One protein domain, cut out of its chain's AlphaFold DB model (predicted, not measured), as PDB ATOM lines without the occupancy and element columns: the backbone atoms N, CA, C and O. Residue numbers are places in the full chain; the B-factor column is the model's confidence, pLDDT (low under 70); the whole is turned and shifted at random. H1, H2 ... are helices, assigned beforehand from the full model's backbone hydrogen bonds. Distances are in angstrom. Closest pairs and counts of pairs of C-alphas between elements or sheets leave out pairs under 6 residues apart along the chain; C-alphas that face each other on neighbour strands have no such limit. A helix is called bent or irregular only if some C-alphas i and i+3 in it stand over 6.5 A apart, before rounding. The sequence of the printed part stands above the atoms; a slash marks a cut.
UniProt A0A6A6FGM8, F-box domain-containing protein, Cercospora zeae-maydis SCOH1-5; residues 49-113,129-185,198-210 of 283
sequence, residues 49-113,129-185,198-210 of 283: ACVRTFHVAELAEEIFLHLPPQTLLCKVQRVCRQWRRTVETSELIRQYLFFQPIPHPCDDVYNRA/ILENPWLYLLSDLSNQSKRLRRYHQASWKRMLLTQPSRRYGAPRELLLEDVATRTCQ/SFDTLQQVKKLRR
ATOM      1  N   ALA A  49      91.180 180.425  70.868       75.88
ATOM      2  CA  ALA A  49      92.570 180.719  70.533       75.88
ATOM      3  C   ALA A  49      93.509 180.537  71.737       75.88
ATOM      4  O   ALA A  49      94.522 179.860  71.616       75.88
ATOM      5  N   CYS A  50      93.138 181.053  72.915       75.56
ATOM      6  CA  CYS A  50      93.926 180.894  74.142       75.56
ATOM      7  C   CYS A  50      94.072 179.411  74.509       75.56
ATOM      8  O   CYS A  50      95.171 178.942  74.796       75.56
ATOM      9  N   VAL A  51      92.971 178.657  74.411       77.94
ATOM     10  CA  VAL A  51      92.993 177.211  74.655       77.94
ATOM     11  C   VAL A  51      93.933 176.520  73.672       77.94
ATOM     12  O   VAL A  51      94.763 175.738  74.103       77.94
ATOM     13  N   ARG A  52      93.868 176.823  72.370       80.94
ATOM     14  CA  ARG A  52      94.721 176.173  71.361       80.94
ATOM     15  C   ARG A  52      96.203 176.515  71.516       80.94
ATOM     16  O   ARG A  52      97.020 175.602  71.499       80.94
ATOM     17  N   THR A  53      96.550 177.788  71.700       75.38
ATOM     18  CA  THR A  53      97.955 178.226  71.757       75.38
ATOM     19  C   THR A  53      98.683 177.658  72.972       75.38
ATOM     20  O   THR A  53      99.794 177.164  72.831       75.38
ATOM     21  N   PHE A  54      98.061 177.666  74.157       77.50
ATOM     22  CA  PHE A  54      98.716 177.173  75.377       77.50
ATOM     23  C   PHE A  54      98.594 175.660  75.579       77.50
ATOM     24  O   PHE A  54      99.225 175.116  76.487       77.50
ATOM     25  N   HIS A  55      97.804 174.969  74.754       84.94
ATOM     26  CA  HIS A  55      97.742 173.508  74.763       84.94
ATOM     27  C   HIS A  55      98.914 172.870  74.004       84.94
ATOM     28  O   HIS A  55      99.246 171.721  74.271       84.94
ATOM     29  N   VAL A  56      99.577 173.628  73.125       91.50
ATOM     30  CA  VAL A  56     100.841 173.236  72.495       91.50
ATOM     31  C   VAL A  56     101.983 173.736  73.378       91.50
ATOM     32  O   VAL A  56     102.241 174.939  73.457       91.50
ATOM     33  N   ALA A  57     102.636 172.819  74.092       90.44
ATOM     34  CA  ALA A  57     103.658 173.165  75.076       90.44
ATOM     35  C   ALA A  57     104.824 173.939  74.441       90.44
ATOM     36  O   ALA A  57     105.304 174.901  75.027       90.44
ATOM     37  N   GLU A  58     105.212 173.581  73.220       91.62
ATOM     38  CA  GLU A  58     106.320 174.173  72.471       91.62
ATOM     39  C   GLU A  58     106.093 175.660  72.174       91.62
ATOM     40  O   GLU A  58     107.003 176.467  72.343       91.62
ATOM     41  N   LEU A  59     104.867 176.038  71.797       93.56
ATOM     42  CA  LEU A  59     104.526 177.440  71.536       93.56
ATOM     43  C   LEU A  59     104.520 178.257  72.828       93.56
ATOM     44  O   LEU A  59     104.984 179.396  72.852       93.56
ATOM     45  N   ALA A  60     104.010 177.679  73.918       93.44
ATOM     46  CA  ALA A  60     104.052 178.327  75.223       93.44
ATOM     47  C   ALA A  60     105.499 178.519  75.707       93.44
ATOM     48  O   ALA A  60     105.825 179.584  76.228       93.44
ATOM     49  N   GLU A  61     106.367 177.522  75.503       95.25
ATOM     50  CA  GLU A  61     107.799 177.609  75.804       95.25
ATOM     51  C   GLU A  61     108.474 178.753  75.052       95.25
ATOM     52  O   GLU A  61     109.173 179.558  75.664       95.25
ATOM     53  N   GLU A  62     108.234 178.851  73.749       93.75
ATOM     54  CA  GLU A  62     108.808 179.887  72.892       93.75
ATOM     55  C   GLU A  62     108.360 181.289  73.320       93.75
ATOM     56  O   GLU A  62     109.198 182.155  73.570       93.75
ATOM     57  N   ILE A  63     107.058 181.487  73.552       94.69
ATOM     58  CA  ILE A  63     106.527 182.753  74.081       94.69
ATOM     59  C   ILE A  63     107.184 183.101  75.422       94.69
ATOM     60  O   ILE A  63     107.544 184.252  75.660       94.69
ATOM     61  N   PHE A  64     107.343 182.118  76.310       95.62
ATOM     62  CA  PHE A  64     107.940 182.326  77.625       95.62
ATOM     63  C   PHE A  64     109.425 182.672  77.554       95.62
ATOM     64  O   PHE A  64     109.862 183.529  78.316       95.62
ATOM     65  N   LEU A  65     110.187 182.090  76.632       94.38
ATOM     66  CA  LEU A  65     111.610 182.395  76.455       94.38
ATOM     67  C   LEU A  65     111.869 183.819  75.939       94.38
ATOM     68  O   LEU A  65     112.946 184.362  76.176       94.38
ATOM     69  N   HIS A  66     110.881 184.451  75.302       93.38
ATOM     70  CA  HIS A  66     110.943 185.868  74.933       93.38
ATOM     71  C   HIS A  66     110.616 186.826  76.086       93.38
ATOM     72  O   HIS A  66     110.800 188.038  75.956       93.38
ATOM     73  N   LEU A  67     110.120 186.322  77.219       93.06
ATOM     74  CA  LEU A  67     109.833 187.156  78.379       93.06
ATOM     75  C   LEU A  67     111.094 187.347  79.226       93.06
ATOM     76  O   LEU A  67     111.847 186.396  79.431       93.06
ATOM     77  N   PRO A  68     111.275 188.535  79.836       89.69
ATOM     78  CA  PRO A  68     112.314 188.721  80.833       89.69
ATOM     79  C   PRO A  68     112.192 187.651  81.925       89.69
ATOM     80  O   PRO A  68     111.071 187.403  82.402       89.69
ATOM     81  N   PRO A  69     113.310 187.073  82.397       88.75
ATOM     82  CA  PRO A  69     113.292 186.043  83.428       88.75
ATOM     83  C   PRO A  69     112.432 186.432  84.644       88.75
ATOM     84  O   PRO A  69     111.764 185.592  85.250       88.75
ATOM     85  N   GLN A  70     112.407 187.722  85.001       85.94
ATOM     86  CA  GLN A  70     111.630 188.223  86.135       85.94
ATOM     87  C   GLN A  70     110.133 188.123  85.966       85.94
ATOM     88  O   GLN A  70     109.418 187.765  86.907       85.94
ATOM     89  N   THR A  71     109.660 188.360  84.755       90.50
ATOM     90  CA  THR A  71     108.264 188.134  84.417       90.50
ATOM     91  C   THR A  71     107.930 186.648  84.534       90.50
ATOM     92  O   THR A  71     106.879 186.315  85.088       90.50
ATOM     93  N   LEU A  72     108.836 185.749  84.129       92.25
ATOM     94  CA  LEU A  72     108.632 184.304  84.266       92.25
ATOM     95  C   LEU A  72     108.513 183.853  85.726       92.25
ATOM     96  O   LEU A  72     107.547 183.177  86.080       92.25
ATOM     97  N   LEU A  73     109.461 184.245  86.583       88.88
ATOM     98  CA  LEU A  73     109.484 183.819  87.987       88.88
ATOM     99  C   LEU A  73     108.346 184.423  88.813       88.88
ATOM    100  O   LEU A  73     107.744 183.734  89.635       88.88
ATOM    101  N   CYS A  74     108.044 185.707  88.609       85.62
ATOM    102  CA  CYS A  74     107.143 186.434  89.501       85.62
ATOM    103  C   CYS A  74     105.702 186.502  88.993       85.62
ATOM    104  O   CYS A  74     104.782 186.535  89.809       85.62
ATOM    105  N   LYS A  75     105.486 186.560  87.671       91.69
ATOM    106  CA  LYS A  75     104.162 186.824  87.083       91.69
ATOM    107  C   LYS A  75     103.574 185.585  86.414       91.69
ATOM    108  O   LYS A  75     102.479 185.169  86.779       91.69
ATOM    109  N   VAL A  76     104.302 184.954  85.493       94.19
ATOM    110  CA  VAL A  76     103.794 183.843  84.657       94.19
ATOM    111  C   VAL A  76     103.334 182.652  85.498       94.19
ATOM    112  O   VAL A  76     102.220 182.164  85.315       94.19
ATOM    113  N   GLN A  77     104.119 182.243  86.500       92.38
ATOM    114  CA  GLN A  77     103.772 181.125  87.395       92.38
ATOM    115  C   GLN A  77     102.521 181.368  88.265       92.38
ATOM    116  O   GLN A  77     102.025 180.442  88.920       92.38
ATOM    117  N   ARG A  78     102.014 182.608  88.313       89.69
ATOM    118  CA  ARG A  78     100.827 183.004  89.087       89.69
ATOM    119  C   ARG A  78      99.565 183.138  88.238       89.69
ATOM    120  O   ARG A  78      98.486 183.237  88.805       89.69
ATOM    121  N   VAL A  79      99.683 183.129  86.909       93.94
ATOM    122  CA  VAL A  79      98.533 183.313  86.011       93.94
ATOM    123  C   VAL A  79      97.585 182.119  86.089       93.94
ATOM    124  O   VAL A  79      96.389 182.285  86.319       93.94
ATOM    125  N   CYS A  80      98.110 180.906  85.905       93.25
ATOM    126  CA  CYS A  80      97.339 179.675  86.035       93.25
ATOM    127  C   CYS A  80      98.242 178.462  86.313       93.25
ATOM    128  O   CYS A  80      99.464 178.514  86.150       93.25
ATOM    129  N   ARG A  81      97.626 177.338  86.706       92.12
ATOM    130  CA  ARG A  81      98.337 176.080  87.000       92.12
ATOM    131  C   ARG A  81      99.039 175.497  85.774       92.12
ATOM    132  O   ARG A  81     100.118 174.938  85.915       92.12
ATOM    133  N   GLN A  82      98.455 175.655  84.586       93.25
ATOM    134  CA  GLN A  82      99.046 175.170  83.336       93.25
ATOM    135  C   GLN A  82     100.361 175.889  83.029       93.25
ATOM    136  O   GLN A  82     101.361 175.228  82.793       93.25
ATOM    137  N   TRP A  83     100.394 177.221  83.132       94.88
ATOM    138  CA  TRP A  83     101.608 178.009  82.892       94.88
ATOM    139  C   TRP A  83     102.709 177.685  83.896       94.88
ATOM    140  O   TRP A  83     103.867 177.525  83.519       94.88
ATOM    141  N   ARG A  84     102.343 177.530  85.175       93.75
ATOM    142  CA  ARG A  84     103.276 177.057  86.201       93.75
ATOM    143  C   ARG A  84     103.857 175.695  85.828       93.75
ATOM    144  O   ARG A  84     105.072 175.544  85.839       93.75
ATOM    145  N   ARG A  85     103.000 174.747  85.434       94.62
ATOM    146  CA  ARG A  85     103.423 173.410  85.012       94.62
ATOM    147  C   ARG A  85     104.383 173.481  83.830       94.62
ATOM    148  O   ARG A  85     105.435 172.872  83.913       94.62
ATOM    149  N   THR A  86     104.085 174.274  82.800       95.44
ATOM    150  CA  THR A  86     104.982 174.476  81.649       95.44
ATOM    151  C   THR A  86     106.364 174.969  82.085       95.44
ATOM    152  O   THR A  86     107.370 174.418  81.650       95.44
ATOM    153  N   VAL A  87     106.435 175.955  82.986       94.56
ATOM    154  CA  VAL A  87     107.712 176.470  83.518       94.56
ATOM    155  C   VAL A  87     108.468 175.413  84.338       94.56
ATOM    156  O   VAL A  87     109.695 175.364  84.297       94.56
ATOM    157  N   GLU A  88     107.759 174.559  85.080       93.81
ATOM    158  CA  GLU A  88     108.346 173.503  85.917       93.81
ATOM    159  C   GLU A  88     108.765 172.250  85.132       93.81
ATOM    160  O   GLU A  88     109.708 171.563  85.531       93.81
ATOM    161  N   THR A  89     108.078 171.925  84.036       95.44
ATOM    162  CA  THR A  89     108.351 170.720  83.239       95.44
ATOM    163  C   THR A  89     109.281 170.982  82.063       95.44
ATOM    164  O   THR A  89     109.985 170.068  81.649       95.44
ATOM    165  N   SER A  90     109.310 172.205  81.525       96.00
ATOM    166  CA  SER A  90     110.148 172.537  80.372       96.00
ATOM    167  C   SER A  90     111.627 172.610  80.742       96.00
ATOM    168  O   SER A  90     112.042 173.450  81.546       96.00
ATOM    169  N   GLU A  91     112.451 171.775  80.109       94.38
ATOM    170  CA  GLU A  91     113.905 171.816  80.294       94.38
ATOM    171  C   GLU A  91     114.507 173.138  79.817       94.38
ATOM    172  O   GLU A  91     115.372 173.685  80.496       94.38
ATOM    173  N   LEU A  92     114.033 173.679  78.689       93.62
ATOM    174  CA  LEU A  92     114.565 174.920  78.123       93.62
ATOM    175  C   LEU A  92     114.344 176.098  79.065       93.62
ATOM    176  O   LEU A  92     115.276 176.842  79.359       93.62
ATOM    177  N   ILE A  93     113.124 176.239  79.592       95.31
ATOM    178  CA  ILE A  93     112.805 177.310  80.539       95.31
ATOM    179  C   ILE A  93     113.599 177.121  81.830       95.31
ATOM    180  O   ILE A  93     114.117 178.084  82.392       95.31
ATOM    181  N   ARG A  94     113.735 175.883  82.311       94.62
ATOM    182  CA  ARG A  94     114.524 175.607  83.513       94.62
ATOM    183  C   ARG A  94     116.000 175.912  83.323       94.62
ATOM    184  O   ARG A  94     116.610 176.434  84.249       94.62
ATOM    185  N   GLN A  95     116.565 175.619  82.159       92.88
ATOM    186  CA  GLN A  95     117.933 175.995  81.816       92.88
ATOM    187  C   GLN A  95     118.076 177.514  81.749       92.88
ATOM    188  O   GLN A  95     118.945 178.064  82.416       92.88
ATOM    189  N   TYR A  96     117.159 178.191  81.061       92.06
ATOM    190  CA  TYR A  96     117.115 179.650  80.953       92.06
ATOM    191  C   TYR A  96     116.991 180.360  82.312       92.06
ATOM    192  O   TYR A  96     117.627 181.381  82.561       92.06
ATOM    193  N   LEU A  97     116.208 179.794  83.233       92.94
ATOM    194  CA  LEU A  97     116.046 180.281  84.606       92.94
ATOM    195  C   LEU A  97     117.104 179.732  85.571       92.94
ATOM    196  O   LEU A  97     116.947 179.865  86.783       92.94
ATOM    197  N   PHE A  98     118.170 179.105  85.072       93.06
ATOM    198  CA  PHE A  98     119.250 178.539  85.880       93.06
ATOM    199  C   PHE A  98     118.794 177.474  86.896       93.06
ATOM    200  O   PHE A  98     119.514 177.177  87.836       93.06
ATOM    201  N   PHE A  99     117.626 176.847  86.749       92.12
ATOM    202  CA  PHE A  99     117.183 175.728  87.599       92.12
ATOM    203  C   PHE A  99     117.810 174.383  87.231       92.12
ATOM    204  O   PHE A  99     117.738 173.426  88.002       92.12
ATOM    205  N   GLN A 100     118.360 174.282  86.029       91.69
ATOM    206  CA  GLN A 100     118.987 173.080  85.497       91.69
ATOM    207  C   GLN A 100     120.210 173.508  84.687       91.69
ATOM    208  O   GLN A 100     120.131 174.534  84.021       91.69
ATOM    209  N   PRO A 101     121.352 172.807  84.748       89.69
ATOM    210  CA  PRO A 101     122.505 173.178  83.935       89.69
ATOM    211  C   PRO A 101     122.192 172.985  82.448       89.69
ATOM    212  O   PRO A 101     121.451 172.071  82.083       89.69
ATOM    213  N   ILE A 102     122.764 173.843  81.603       87.12
ATOM    214  CA  ILE A 102     122.713 173.652  80.153       87.12
ATOM    215  C   ILE A 102     123.568 172.420  79.838       87.12
ATOM    216  O   ILE A 102     124.755 172.436  80.172       87.12
ATOM    217  N   PRO A 103     122.989 171.364  79.242       81.62
ATOM    218  CA  PRO A 103     123.733 170.170  78.872       81.62
ATOM    219  C   PRO A 103     124.841 170.580  77.914       81.62
ATOM    220  O   PRO A 103     124.592 171.255  76.911       81.62
ATOM    221  N   HIS A 104     126.079 170.248  78.252       74.50
ATOM    222  CA  HIS A 104     127.182 170.553  77.363       74.50
ATOM    223  C   HIS A 104     127.257 169.501  76.263       74.50
ATOM    224  O   HIS A 104     127.108 168.318  76.563       74.50
ATOM    225  N   PRO A 105     127.577 169.890  75.013       64.25
ATOM    226  CA  PRO A 105     127.846 168.924  73.948       64.25
ATOM    227  C   PRO A 105     128.916 167.898  74.353       64.25
ATOM    228  O   PRO A 105     128.917 166.768  73.880       64.25
ATOM    229  N   CYS A 106     129.818 168.285  75.259       55.72
ATOM    230  CA  CYS A 106     130.861 167.414  75.779       55.72
ATOM    231  C   CYS A 106     130.340 166.396  76.814       55.72
ATOM    232  O   CYS A 106     130.886 165.302  76.897       55.72
ATOM    233  N   ASP A 107     129.268 166.691  77.561       58.59
ATOM    234  CA  ASP A 107     128.746 165.785  78.602       58.59
ATOM    235  C   ASP A 107     128.127 164.509  78.007       58.59
ATOM    236  O   ASP A 107     128.240 163.428  78.592       58.59
ATOM    237  N   ASP A 108     127.539 164.606  76.812       54.97
ATOM    238  CA  ASP A 108     127.035 163.436  76.082       54.97
ATOM    239  C   ASP A 108     128.188 162.560  75.562       54.97
ATOM    240  O   ASP A 108     128.070 161.333  75.523       54.97
ATOM    241  N   VAL A 109     129.344 163.162  75.248       52.00
ATOM    242  CA  VAL A 109     130.569 162.422  74.904       52.00
ATOM    243  C   VAL A 109     131.139 161.738  76.143       52.00
ATOM    244  O   VAL A 109     131.492 160.570  76.064       52.00
ATOM    245  N   TYR A 110     131.148 162.393  77.304       51.75
ATOM    246  CA  TYR A 110     131.647 161.798  78.547       51.75
ATOM    247  C   TYR A 110     130.822 160.616  79.054       51.75
ATOM    248  O   TYR A 110     131.391 159.652  79.559       51.75
ATOM    249  N   ASN A 111     129.494 160.658  78.915       53.06
ATOM    250  CA  ASN A 111     128.660 159.514  79.292       53.06
ATOM    251  C   ASN A 111     128.771 158.358  78.290       53.06
ATOM    252  O   ASN A 111     128.565 157.203  78.663       53.06
ATOM    253  N   ARG A 112     129.128 158.644  77.031       47.72
ATOM    254  CA  ARG A 112     129.359 157.619  76.002       47.72
ATOM    255  C   ARG A 112     130.793 157.080  76.006       47.72
ATOM    256  O   ARG A 112     131.014 155.940  75.610       47.72
ATOM    257  N   ALA A 113     131.745 157.869  76.492       45.06
ATOM    258  CA  ALA A 113     133.159 157.553  76.596       45.06
ATOM    259  C   ALA A 113     133.558 157.346  78.064       45.06
ATOM    260  O   ALA A 113     134.358 158.084  78.633       45.06
ATOM    261  N   ILE A 129     131.645 181.206  81.065       81.81
ATOM    262  CA  ILE A 129     130.837 180.983  82.259       81.81
ATOM    263  C   ILE A 129     129.745 182.034  82.248       81.81
ATOM    264  O   ILE A 129     130.019 183.226  82.379       81.81
ATOM    265  N   LEU A 130     128.505 181.583  82.111       84.19
ATOM    266  CA  LEU A 130     127.360 182.454  82.253       84.19
ATOM    267  C   LEU A 130     127.056 182.604  83.743       84.19
ATOM    268  O   LEU A 130     126.619 181.657  84.400       84.19
ATOM    269  N   GLU A 131     127.313 183.788  84.290       86.75
ATOM    270  CA  GLU A 131     126.853 184.128  85.633       86.75
ATOM    271  C   GLU A 131     125.341 184.308  85.631       86.75
ATOM    272  O   GLU A 131     124.757 184.856  84.695       86.75
ATOM    273  N   ASN A 132     124.696 183.831  86.690       87.44
ATOM    274  CA  ASN A 132     123.273 184.016  86.850       87.44
ATOM    275  C   ASN A 132     122.991 185.511  87.116       87.44
ATOM    276  O   ASN A 132     123.337 186.010  88.192       87.44
ATOM    277  N   PRO A 133     122.317 186.225  86.191       81.38
ATOM    278  CA  PRO A 133     122.092 187.667  86.318       81.38
ATOM    279  C   PRO A 133     121.215 188.015  87.530       81.38
ATOM    280  O   PRO A 133     121.170 189.154  87.988       81.38
ATOM    281  N   TRP A 134     120.523 187.024  88.087       76.19
ATOM    282  CA  TRP A 134     119.676 187.170  89.256       76.19
ATOM    283  C   TRP A 134     120.419 187.270  90.569       76.19
ATOM    284  O   TRP A 134     119.823 187.704  91.553       76.19
ATOM    285  N   LEU A 135     121.691 186.874  90.605       76.44
ATOM    286  CA  LEU A 135     122.468 186.991  91.829       76.44
ATOM    287  C   LEU A 135     122.506 188.438  92.289       76.44
ATOM    288  O   LEU A 135     122.260 188.670  93.457       76.44
ATOM    289  N   TYR A 136     122.634 189.407  91.383       73.50
ATOM    290  CA  TYR A 136     122.659 190.827  91.747       73.50
ATOM    291  C   TYR A 136     121.359 191.291  92.407       73.50
ATOM    292  O   TYR A 136     121.393 191.960  93.437       73.50
ATOM    293  N   LEU A 137     120.215 190.852  91.872       69.19
ATOM    294  CA  LEU A 137     118.909 191.126  92.471       69.19
ATOM    295  C   LEU A 137     118.748 190.456  93.837       69.19
ATOM    296  O   LEU A 137     117.929 190.907  94.622       69.19
ATOM    297  N   LEU A 138     119.512 189.397  94.124       67.81
ATOM    298  CA  LEU A 138     119.537 188.712  95.415       67.81
ATOM    299  C   LEU A 138     120.636 189.234  96.362       67.81
ATOM    300  O   LEU A 138     120.515 189.039  97.571       67.81
ATOM    301  N   SER A 139     121.677 189.890  95.843       65.25
ATOM    302  CA  SER A 139     122.837 190.404  96.587       65.25
ATOM    303  C   SER A 139     122.569 191.758  97.235       65.25
ATOM    304  O   SER A 139     122.928 191.960  98.394       65.25
ATOM    305  N   ASP A 140     121.867 192.660  96.536       61.94
ATOM    306  CA  ASP A 140     121.475 193.990  97.058       61.94
ATOM    307  C   ASP A 140     120.481 193.893  98.239       61.94
ATOM    308  O   ASP A 140     120.123 194.836  98.941       61.94
ATOM    309  N   LEU A 141     120.048 192.667  98.514       55.09
ATOM    310  CA  LEU A 141     119.115 192.303  99.550       55.09
ATOM    311  C   LEU A 141     119.808 191.976 100.874       55.09
ATOM    312  O   LEU A 141     119.194 191.310 101.692       55.09
ATOM    313  N   SER A 142     121.028 192.436 101.166       57.50
ATOM    314  CA  SER A 142     121.678 192.188 102.473       57.50
ATOM    315  C   SER A 142     120.776 192.583 103.662       57.50
ATOM    316  O   SER A 142     120.641 191.815 104.620       57.50
ATOM    317  N   ASN A 143     120.010 193.676 103.538       58.47
ATOM    318  CA  ASN A 143     118.966 194.076 104.495       58.47
ATOM    319  C   ASN A 143     117.658 193.264 104.372       58.47
ATOM    320  O   ASN A 143     116.983 192.994 105.369       58.47
ATOM    321  N   GLN A 144     117.304 192.803 103.171       60.81
ATOM    322  CA  GLN A 144     116.155 191.918 102.933       60.81
ATOM    323  C   GLN A 144     116.471 190.428 103.175       60.81
ATOM    324  O   GLN A 144     115.565 189.595 103.170       60.81
ATOM    325  N   SER A 145     117.720 190.073 103.472       61.78
ATOM    326  CA  SER A 145     118.198 188.701 103.641       61.78
ATOM    327  C   SER A 145     117.445 187.999 104.768       61.78
ATOM    328  O   SER A 145     117.067 186.835 104.641       61.78
ATOM    329  N   LYS A 146     117.099 188.734 105.834       69.44
ATOM    330  CA  LYS A 146     116.243 188.251 106.927       69.44
ATOM    331  C   LYS A 146     114.834 187.883 106.450       69.44
ATOM    332  O   LYS A 146     114.270 186.907 106.939       69.44
ATOM    333  N   ARG A 147     114.266 188.624 105.491       66.56
ATOM    334  CA  ARG A 147     112.953 188.327 104.886       66.56
ATOM    335  C   ARG A 147     113.048 187.152 103.916       66.56
ATOM    336  O   ARG A 147     112.258 186.222 104.015       66.56
ATOM    337  N   LEU A 148     114.062 187.132 103.056       66.88
ATOM    338  CA  LEU A 148     114.299 186.053 102.091       66.88
ATOM    339  C   LEU A 148     114.623 184.705 102.746       66.88
ATOM    340  O   LEU A 148     114.262 183.643 102.227       66.88
ATOM    341  N   ARG A 149     115.278 184.721 103.913       69.69
ATOM    342  CA  ARG A 149     115.524 183.517 104.717       69.69
ATOM    343  C   ARG A 149     114.220 182.815 105.106       69.69
ATOM    344  O   ARG A 149     114.212 181.588 105.113       69.69
ATOM    345  N   ARG A 150     113.114 183.548 105.299       77.62
ATOM    346  CA  ARG A 150     111.797 182.972 105.644       77.62
ATOM    347  C   ARG A 150     111.233 182.072 104.539       77.62
ATOM    348  O   ARG A 150     110.561 181.087 104.832       77.62
ATOM    349  N   TYR A 151     111.570 182.338 103.276       73.31
ATOM    350  CA  TYR A 151     111.095 181.550 102.134       73.31
ATOM    351  C   TYR A 151     112.022 180.384 101.830       73.31
ATOM    352  O   TYR A 151     112.741 180.379 100.833       73.31
ATOM    353  N   HIS A 152     112.076 179.404 102.725       75.25
ATOM    354  CA  HIS A 152     112.912 178.210 102.560       75.25
ATOM    355  C   HIS A 152     112.632 177.456 101.245       75.25
ATOM    356  O   HIS A 152     113.562 176.896 100.676       75.25
ATOM    357  N   GLN A 153     111.409 177.543 100.709       78.62
ATOM    358  CA  GLN A 153     111.002 176.871  99.465       78.62
ATOM    359  C   GLN A 153     110.991 177.773  98.226       78.62
ATOM    360  O   GLN A 153     110.477 177.371  97.183       78.62
ATOM    361  N   ALA A 154     111.513 179.001  98.308       80.50
ATOM    362  CA  ALA A 154     111.503 179.873  97.142       80.50
ATOM    363  C   ALA A 154     112.315 179.256  95.998       80.50
ATOM    364  O   ALA A 154     113.458 178.839  96.193       80.50
ATOM    365  N   SER A 155     111.726 179.236  94.800       82.44
ATOM    366  CA  SER A 155     112.328 178.620  93.617       82.44
ATOM    367  C   SER A 155     113.738 179.154  93.370       82.44
ATOM    368  O   SER A 155     114.654 178.355  93.211       82.44
ATOM    369  N   TRP A 156     113.961 180.467  93.492       82.25
ATOM    370  CA  TRP A 156     115.269 181.099  93.280       82.25
ATOM    371  C   TRP A 156     116.412 180.544  94.146       82.25
ATOM    372  O   TRP A 156     117.578 180.615  93.759       82.25
ATOM    373  N   LYS A 157     116.124 179.913  95.293       82.88
ATOM    374  CA  LYS A 157     117.158 179.247  96.107       82.88
ATOM    375  C   LYS A 157     117.749 178.019  95.425       82.88
ATOM    376  O   LYS A 157     118.876 177.652  95.735       82.88
ATOM    377  N   ARG A 158     116.996 177.411  94.511       86.62
ATOM    378  CA  ARG A 158     117.391 176.253  93.704       86.62
ATOM    379  C   ARG A 158     118.068 176.659  92.391       86.62
ATOM    380  O   ARG A 158     118.476 175.774  91.649       86.62
ATOM    381  N   MET A 159     118.163 177.957  92.089       90.06
ATOM    382  CA  MET A 159     118.873 178.433  90.903       90.06
ATOM    383  C   MET A 159     120.382 178.267  91.086       90.06
ATOM    384  O   MET A 159     120.942 178.570  92.145       90.06
ATOM    385  N   LEU A 160     121.030 177.810  90.024       90.38
ATOM    386  CA  LEU A 160     122.469 177.739  89.872       90.38
ATOM    387  C   LEU A 160     123.056 179.149  89.882       90.38
ATOM    388  O   LEU A 160     122.457 180.088  89.361       90.38
ATOM    389  N   LEU A 161     124.237 179.291  90.479       88.00
ATOM    390  CA  LEU A 161     124.970 180.558  90.477       88.00
ATOM    391  C   LEU A 161     125.573 180.853  89.100       88.00
ATOM    392  O   LEU A 161     125.651 182.002  88.682       88.00
ATOM    393  N   THR A 162     126.003 179.804  88.407       87.00
ATOM    394  CA  THR A 162     126.646 179.873  87.101       87.00
ATOM    395  C   THR A 162     126.208 178.698  86.232       87.00
ATOM    396  O   THR A 162     125.802 177.646  86.742       87.00
ATOM    397  N   GLN A 163     126.279 178.881  84.916       84.81
ATOM    398  CA  GLN A 163     126.126 177.828  83.918       84.81
ATOM    399  C   GLN A 163     127.345 177.820  82.980       84.81
ATOM    400  O   GLN A 163     127.643 178.861  82.397       84.81
ATOM    401  N   PRO A 164     128.054 176.680  82.826       78.19
ATOM    402  CA  PRO A 164     127.865 175.405  83.538       78.19
ATOM    403  C   PRO A 164     127.931 175.512  85.056       78.19
ATOM    404  O   PRO A 164     128.561 176.418  85.599       78.19
ATOM    405  N   SER A 165     127.312 174.543  85.740       74.06
ATOM    406  CA  SER A 165     127.456 174.421  87.188       74.06
ATOM    407  C   SER A 165     128.927 174.179  87.518       74.06
ATOM    408  O   SER A 165     129.465 173.092  87.309       74.06
ATOM    409  N   ARG A 166     129.600 175.210  88.028       68.50
ATOM    410  CA  ARG A 166     130.934 175.041  88.592       68.50
ATOM    411  C   ARG A 166     130.808 174.240  89.882       68.50
ATOM    412  O   ARG A 166     130.076 174.624  90.795       68.50
ATOM    413  N   ARG A 167     131.573 173.150  89.985       62.31
ATOM    414  CA  ARG A 167     131.857 172.512  91.274       62.31
ATOM    415  C   ARG A 167     132.784 173.435  92.053       62.31
ATOM    416  O   ARG A 167     133.998 173.269  92.040       62.31
ATOM    417  N   TYR A 168     132.219 174.462  92.669       56.72
ATOM    418  CA  TYR A 168     132.953 175.226  93.658       56.72
ATOM    419  C   TYR A 168     133.156 174.311  94.866       56.72
ATOM    420  O   TYR A 168     132.193 173.797  95.425       56.72
ATOM    421  N   GLY A 169     134.409 174.097  95.266       56.75
ATOM    422  CA  GLY A 169     134.713 173.448  96.546       56.75
ATOM    423  C   GLY A 169     134.307 174.301  97.757       56.75
ATOM    424  O   GLY A 169     134.406 173.838  98.888       56.75
ATOM    425  N   ALA A 170     133.860 175.540  97.525       57.19
ATOM    426  CA  ALA A 170     133.447 176.489  98.547       57.19
ATOM    427  C   ALA A 170     131.919 176.463  98.782       57.19
ATOM    428  O   ALA A 170     131.157 176.305  97.823       57.19
ATOM    429  N   PRO A 171     131.462 176.670 100.034       69.19
ATOM    430  CA  PRO A 171     130.054 176.875 100.367       69.19
ATOM    431  C   PRO A 171     129.405 177.987  99.533       69.19
ATOM    432  O   PRO A 171     130.032 179.002  99.222       69.19
ATOM    433  N   ARG A 172     128.118 177.817  99.207       69.12
ATOM    434  CA  ARG A 172     127.325 178.752  98.388       69.12
ATOM    435  C   ARG A 172     127.320 180.173  98.956       69.12
ATOM    436  O   ARG A 172     127.264 181.133  98.195       69.12
ATOM    437  N   GLU A 173     127.369 180.299 100.275       68.06
ATOM    438  CA  GLU A 173     127.372 181.567 101.002       68.06
ATOM    439  C   GLU A 173     128.603 182.415 100.660       68.06
ATOM    440  O   GLU A 173     128.452 183.593 100.349       68.06
ATOM    441  N   LEU A 174     129.792 181.802 100.603       66.56
ATOM    442  CA  LEU A 174     131.034 182.504 100.253       66.56
ATOM    443  C   LEU A 174     131.027 182.986  98.800       66.56
ATOM    444  O   LEU A 174     131.590 184.028  98.482       66.56
ATOM    445  N   LEU A 175     130.358 182.250  97.909       65.69
ATOM    446  CA  LEU A 175     130.223 182.648  96.508       65.69
ATOM    447  C   LEU A 175     129.282 183.839  96.339       65.69
ATOM    448  O   LEU A 175     129.532 184.687  95.492       65.69
ATOM    449  N   LEU A 176     128.210 183.917  97.130       65.25
ATOM    450  CA  LEU A 176     127.315 185.076  97.109       65.25
ATOM    451  C   LEU A 176     128.031 186.338  97.612       65.25
ATOM    452  O   LEU A 176     127.809 187.413  97.059       65.25
ATOM    453  N   GLU A 177     128.916 186.205  98.602       65.06
ATOM    454  CA  GLU A 177     129.767 187.301  99.083       65.06
ATOM    455  C   GLU A 177     130.825 187.719  98.043       65.06
ATOM    456  O   GLU A 177     130.980 188.911  97.774       65.06
ATOM    457  N   ASP A 178     131.498 186.768  97.384       62.78
ATOM    458  CA  ASP A 178     132.464 187.052  96.305       62.78
ATOM    459  C   ASP A 178     131.783 187.723  95.094       62.78
ATOM    460  O   ASP A 178     132.261 188.721  94.558       62.78
ATOM    461  N   VAL A 179     130.595 187.253  94.697       61.22
ATOM    462  CA  VAL A 179     129.814 187.892  93.626       61.22
ATOM    463  C   VAL A 179     129.395 189.306  94.028       61.22
ATOM    464  O   VAL A 179     129.550 190.228  93.227       61.22
ATOM    465  N   ALA A 180     128.902 189.513  95.253       57.22
ATOM    466  CA  ALA A 180     128.506 190.838  95.736       57.22
ATOM    467  C   ALA A 180     129.685 191.828  95.765       57.22
ATOM    468  O   ALA A 180     129.535 192.977  95.356       57.22
ATOM    469  N   THR A 181     130.870 191.379  96.184       60.56
ATOM    470  CA  THR A 181     132.075 192.225  96.241       60.56
ATOM    471  C   THR A 181     132.626 192.580  94.859       60.56
ATOM    472  O   THR A 181     133.035 193.722  94.647       60.56
ATOM    473  N   ARG A 182     132.578 191.663  93.884       58.94
ATOM    474  CA  ARG A 182     133.018 191.932  92.501       58.94
ATOM    475  C   ARG A 182     132.101 192.889  91.742       58.94
ATOM    476  O   ARG A 182     132.544 193.563  90.814       58.94
ATOM    477  N   THR A 183     130.821 192.948  92.098       51.62
ATOM    478  CA  THR A 183     129.790 193.566  91.244       51.62
ATOM    479  C   THR A 183     129.355 194.968  91.623       51.62
ATOM    480  O   THR A 183     128.684 195.616  90.821       51.62
ATOM    481  N   CYS A 184     129.898 195.534  92.704       48.41
ATOM    482  CA  CYS A 184     129.883 196.984  92.934       48.41
ATOM    483  C   CYS A 184     130.453 197.803  91.751       48.41
ATOM    484  O   CYS A 184     130.273 199.016  91.711       48.41
ATOM    485  N   GLN A 185     131.117 197.168  90.774       47.59
ATOM    486  CA  GLN A 185     131.675 197.819  89.585       47.59
ATOM    487  C   GLN A 185     130.832 197.699  88.302       47.59
ATOM    488  O   GLN A 185     131.123 198.405  87.337       47.59
ATOM    489  N   SER A 198     121.009 183.543  72.848       60.50
ATOM    490  CA  SER A 198     119.977 183.737  71.836       60.50
ATOM    491  C   SER A 198     119.054 182.515  71.832       60.50
ATOM    492  O   SER A 198     119.488 181.382  72.072       60.50
ATOM    493  N   PHE A 199     117.768 182.741  71.579       55.91
ATOM    494  CA  PHE A 199     116.789 181.665  71.445       55.91
ATOM    495  C   PHE A 199     117.261 180.594  70.450       55.91
ATOM    496  O   PHE A 199     117.141 179.396  70.720       55.91
ATOM    497  N   ASP A 200     117.908 181.027  69.366       66.94
ATOM    498  CA  ASP A 200     118.510 180.157  68.360       66.94
ATOM    499  C   ASP A 200     119.562 179.223  68.955       66.94
ATOM    500  O   ASP A 200     119.617 178.058  68.577       66.94
ATOM    501  N   THR A 201     120.346 179.671  69.936       65.06
ATOM    502  CA  THR A 201     121.348 178.837  70.613       65.06
ATOM    503  C   THR A 201     120.690 177.706  71.410       65.06
ATOM    504  O   THR A 201     121.102 176.552  71.300       65.06
ATOM    505  N   LEU A 202     119.632 177.996  72.177       64.50
ATOM    506  CA  LEU A 202     118.910 176.969  72.946       64.50
ATOM    507  C   LEU A 202     118.126 176.013  72.033       64.50
ATOM    508  O   LEU A 202     118.102 174.801  72.266       64.50
ATOM    509  N   GLN A 203     117.530 176.532  70.958       68.31
ATOM    510  CA  GLN A 203     116.892 175.717  69.927       68.31
ATOM    511  C   GLN A 203     117.891 174.842  69.172       68.31
ATOM    512  O   GLN A 203     117.581 173.684  68.908       68.31
ATOM    513  N   GLN A 204     119.082 175.344  68.843       68.69
ATOM    514  CA  GLN A 204     120.136 174.560  68.199       68.69
ATOM    515  C   GLN A 204     120.561 173.387  69.084       68.69
ATOM    516  O   GLN A 204     120.623 172.263  68.596       68.69
ATOM    517  N   VAL A 205     120.729 173.602  70.393       62.53
ATOM    518  CA  VAL A 205     120.991 172.514  71.353       62.53
ATOM    519  C   VAL A 205     119.846 171.490  71.367       62.53
ATOM    520  O   VAL A 205     120.093 170.285  71.387       62.53
ATOM    521  N   LYS A 206     118.584 171.935  71.288       65.25
ATOM    522  CA  LYS A 206     117.418 171.033  71.201       65.25
ATOM    523  C   LYS A 206     117.339 170.292  69.857       65.25
ATOM    524  O   LYS A 206     116.976 169.119  69.849       65.25
ATOM    525  N   LYS A 207     117.696 170.931  68.738       65.94
ATOM    526  CA  LYS A 207     117.746 170.316  67.398       65.94
ATOM    527  C   LYS A 207     118.842 169.256  67.306       65.94
ATOM    528  O   LYS A 207     118.580 168.178  66.790       65.94
ATOM    529  N   LEU A 208     120.016 169.512  67.889       53.44
ATOM    530  CA  LEU A 208     121.101 168.526  68.003       53.44
ATOM    531  C   LEU A 208     120.701 167.286  68.824       53.44
ATOM    532  O   LEU A 208     121.321 166.237  68.698       53.44
ATOM    533  N   ARG A 209     119.649 167.392  69.644       55.25
ATOM    534  CA  ARG A 209     119.141 166.316  70.497       55.25
ATOM    535  C   ARG A 209     118.104 165.400  69.855       55.25
ATOM    536  O   ARG A 209     117.744 164.436  70.519       55.25
ATOM    537  N   ARG A 210     117.588 165.665  68.648       53.09
ATOM    538  CA  ARG A 210     116.692 164.714  67.956       53.09
ATOM    539  C   ARG A 210     117.542 163.752  67.118       53.09
ATOM    540  O   ARG A 210     117.927 164.127  66.015       53.09
TER     541      ARG A 210
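This is residues 49 to 113, 129 to 185 and 198 to 210 of the 283 residues of the protein "F-box domain-containing protein" of Cercospora zeae-maydis SCOH1-5 (UniProt A0A6A6FGM8). What would one see first? The model shows two loosely joined lobes of short helices: in one, H2, H3, H4 and H5 cluster with H1 at the far end and H11 near H5, and in the looser other one H7 crosses H10, with H8 and H9 in the same lobe. Residues 106 to 113, of which 106 to 112 belong to H6, stick out as an arm. What is the make-up? The printed part has 135 residues with eleven named helices, H1 to H11 in order along the chain, and no named strand; the class is all helix. How large is the outline? It is only just compact, close to loose, with a radius of gyration of the C-alphas of 16.8 A, and the C-alphas span 46 by 44 by 27 A.

Where do the first helices lie? H1, residues 49 to 55, begins at C-alpha 49 at (92.570, 180.719, 70.533), and H2, residues 57 to 65, is 12.3 A long. H3, residues 69 to 79, is 15.2 A long and only just irregular, with C-alphas 74 and 77 6.6 A apart. H4 is residues 81 to 89, 12.0 A long, and H5 is residues 91 to 96. What follows up to the second cut? H6 is residues 105 to 112, H7 residues 134 to 139, H8 residues 145 to 150 and H9 residues 155 to 158. H10, the longest helix by residues, runs from residue 172 at C-alpha (127.325, 178.752, 98.388) to residue 183, 16.6 A. Where does the last helix end? H11, residues 199 to 208, is 14.3 A long and ends at C-alpha 208 at (121.101, 168.526, 68.003).

What surrounds the hub helices H2 and H4? They touch, about perpendicular at 82 degrees, with the C-alphas of Ala 57 and Thr 86 closest at 6.8 A. H1 and H2 only just touch, only at the corner, with 3 pairs of C-alphas within 8 A, the closest being those of Phe 54 and Ala 60 at 5.5 A. H3 and H4 form a helical hairpin: they touch and run opposite ways at a steep tilt of 40 degrees, closest at the C-alphas of Gln 77 and Arg 84, 4.3 A. Where do H5 and H11 stand? H5 touches H2 at a shallow tilt of 4 degrees, the same way, with the C-alphas of Leu 65 and Ile 93 closest at 6.6 A. H11 is close to H5 but not clearly touching, the closest C-alphas being those of Leu 92 and Leu 202 at 7.1 A. What of the other lobe? H7 and H10 touch, about perpendicular at 87 degrees, closest at the C-alphas of Ser 139 and Ala 180, 5.7 A. H6, H8 and H9 touch no helix; H3 and H9 are only just apart, closest at 8.2 A. How regular are the backbones? Every O i to N i+4 pair is within hydrogen-bond range in H1, H2, H4, H5, H7, H10 and H11; the counts are 4 of 7 in H3, 3 of 4 in H6 and 1 of 2 in H8, and H9 is too short for such a pair.

How far does it reach? The two C-alphas farthest apart, those of Ala 49 and Gly 169, are 50.1 A apart. Where is the chain cut? Residues 114 to 128 are not printed, with 24.2 A between C-alphas 113 and 129, and residues 186 to 197 are not printed, with 25.5 A between C-alphas 185 and 198. Which link is long? The link from H9 to H10 is long, 13 residues; within it residues 162 to 163 pair antiparallel with residues 130 to 131. Where is confidence low? The mean pLDDT of the printed part is 76.7, and 55 residues are under 70: 105 to 113, 137 to 149, 166 to 185 and 198 to 210.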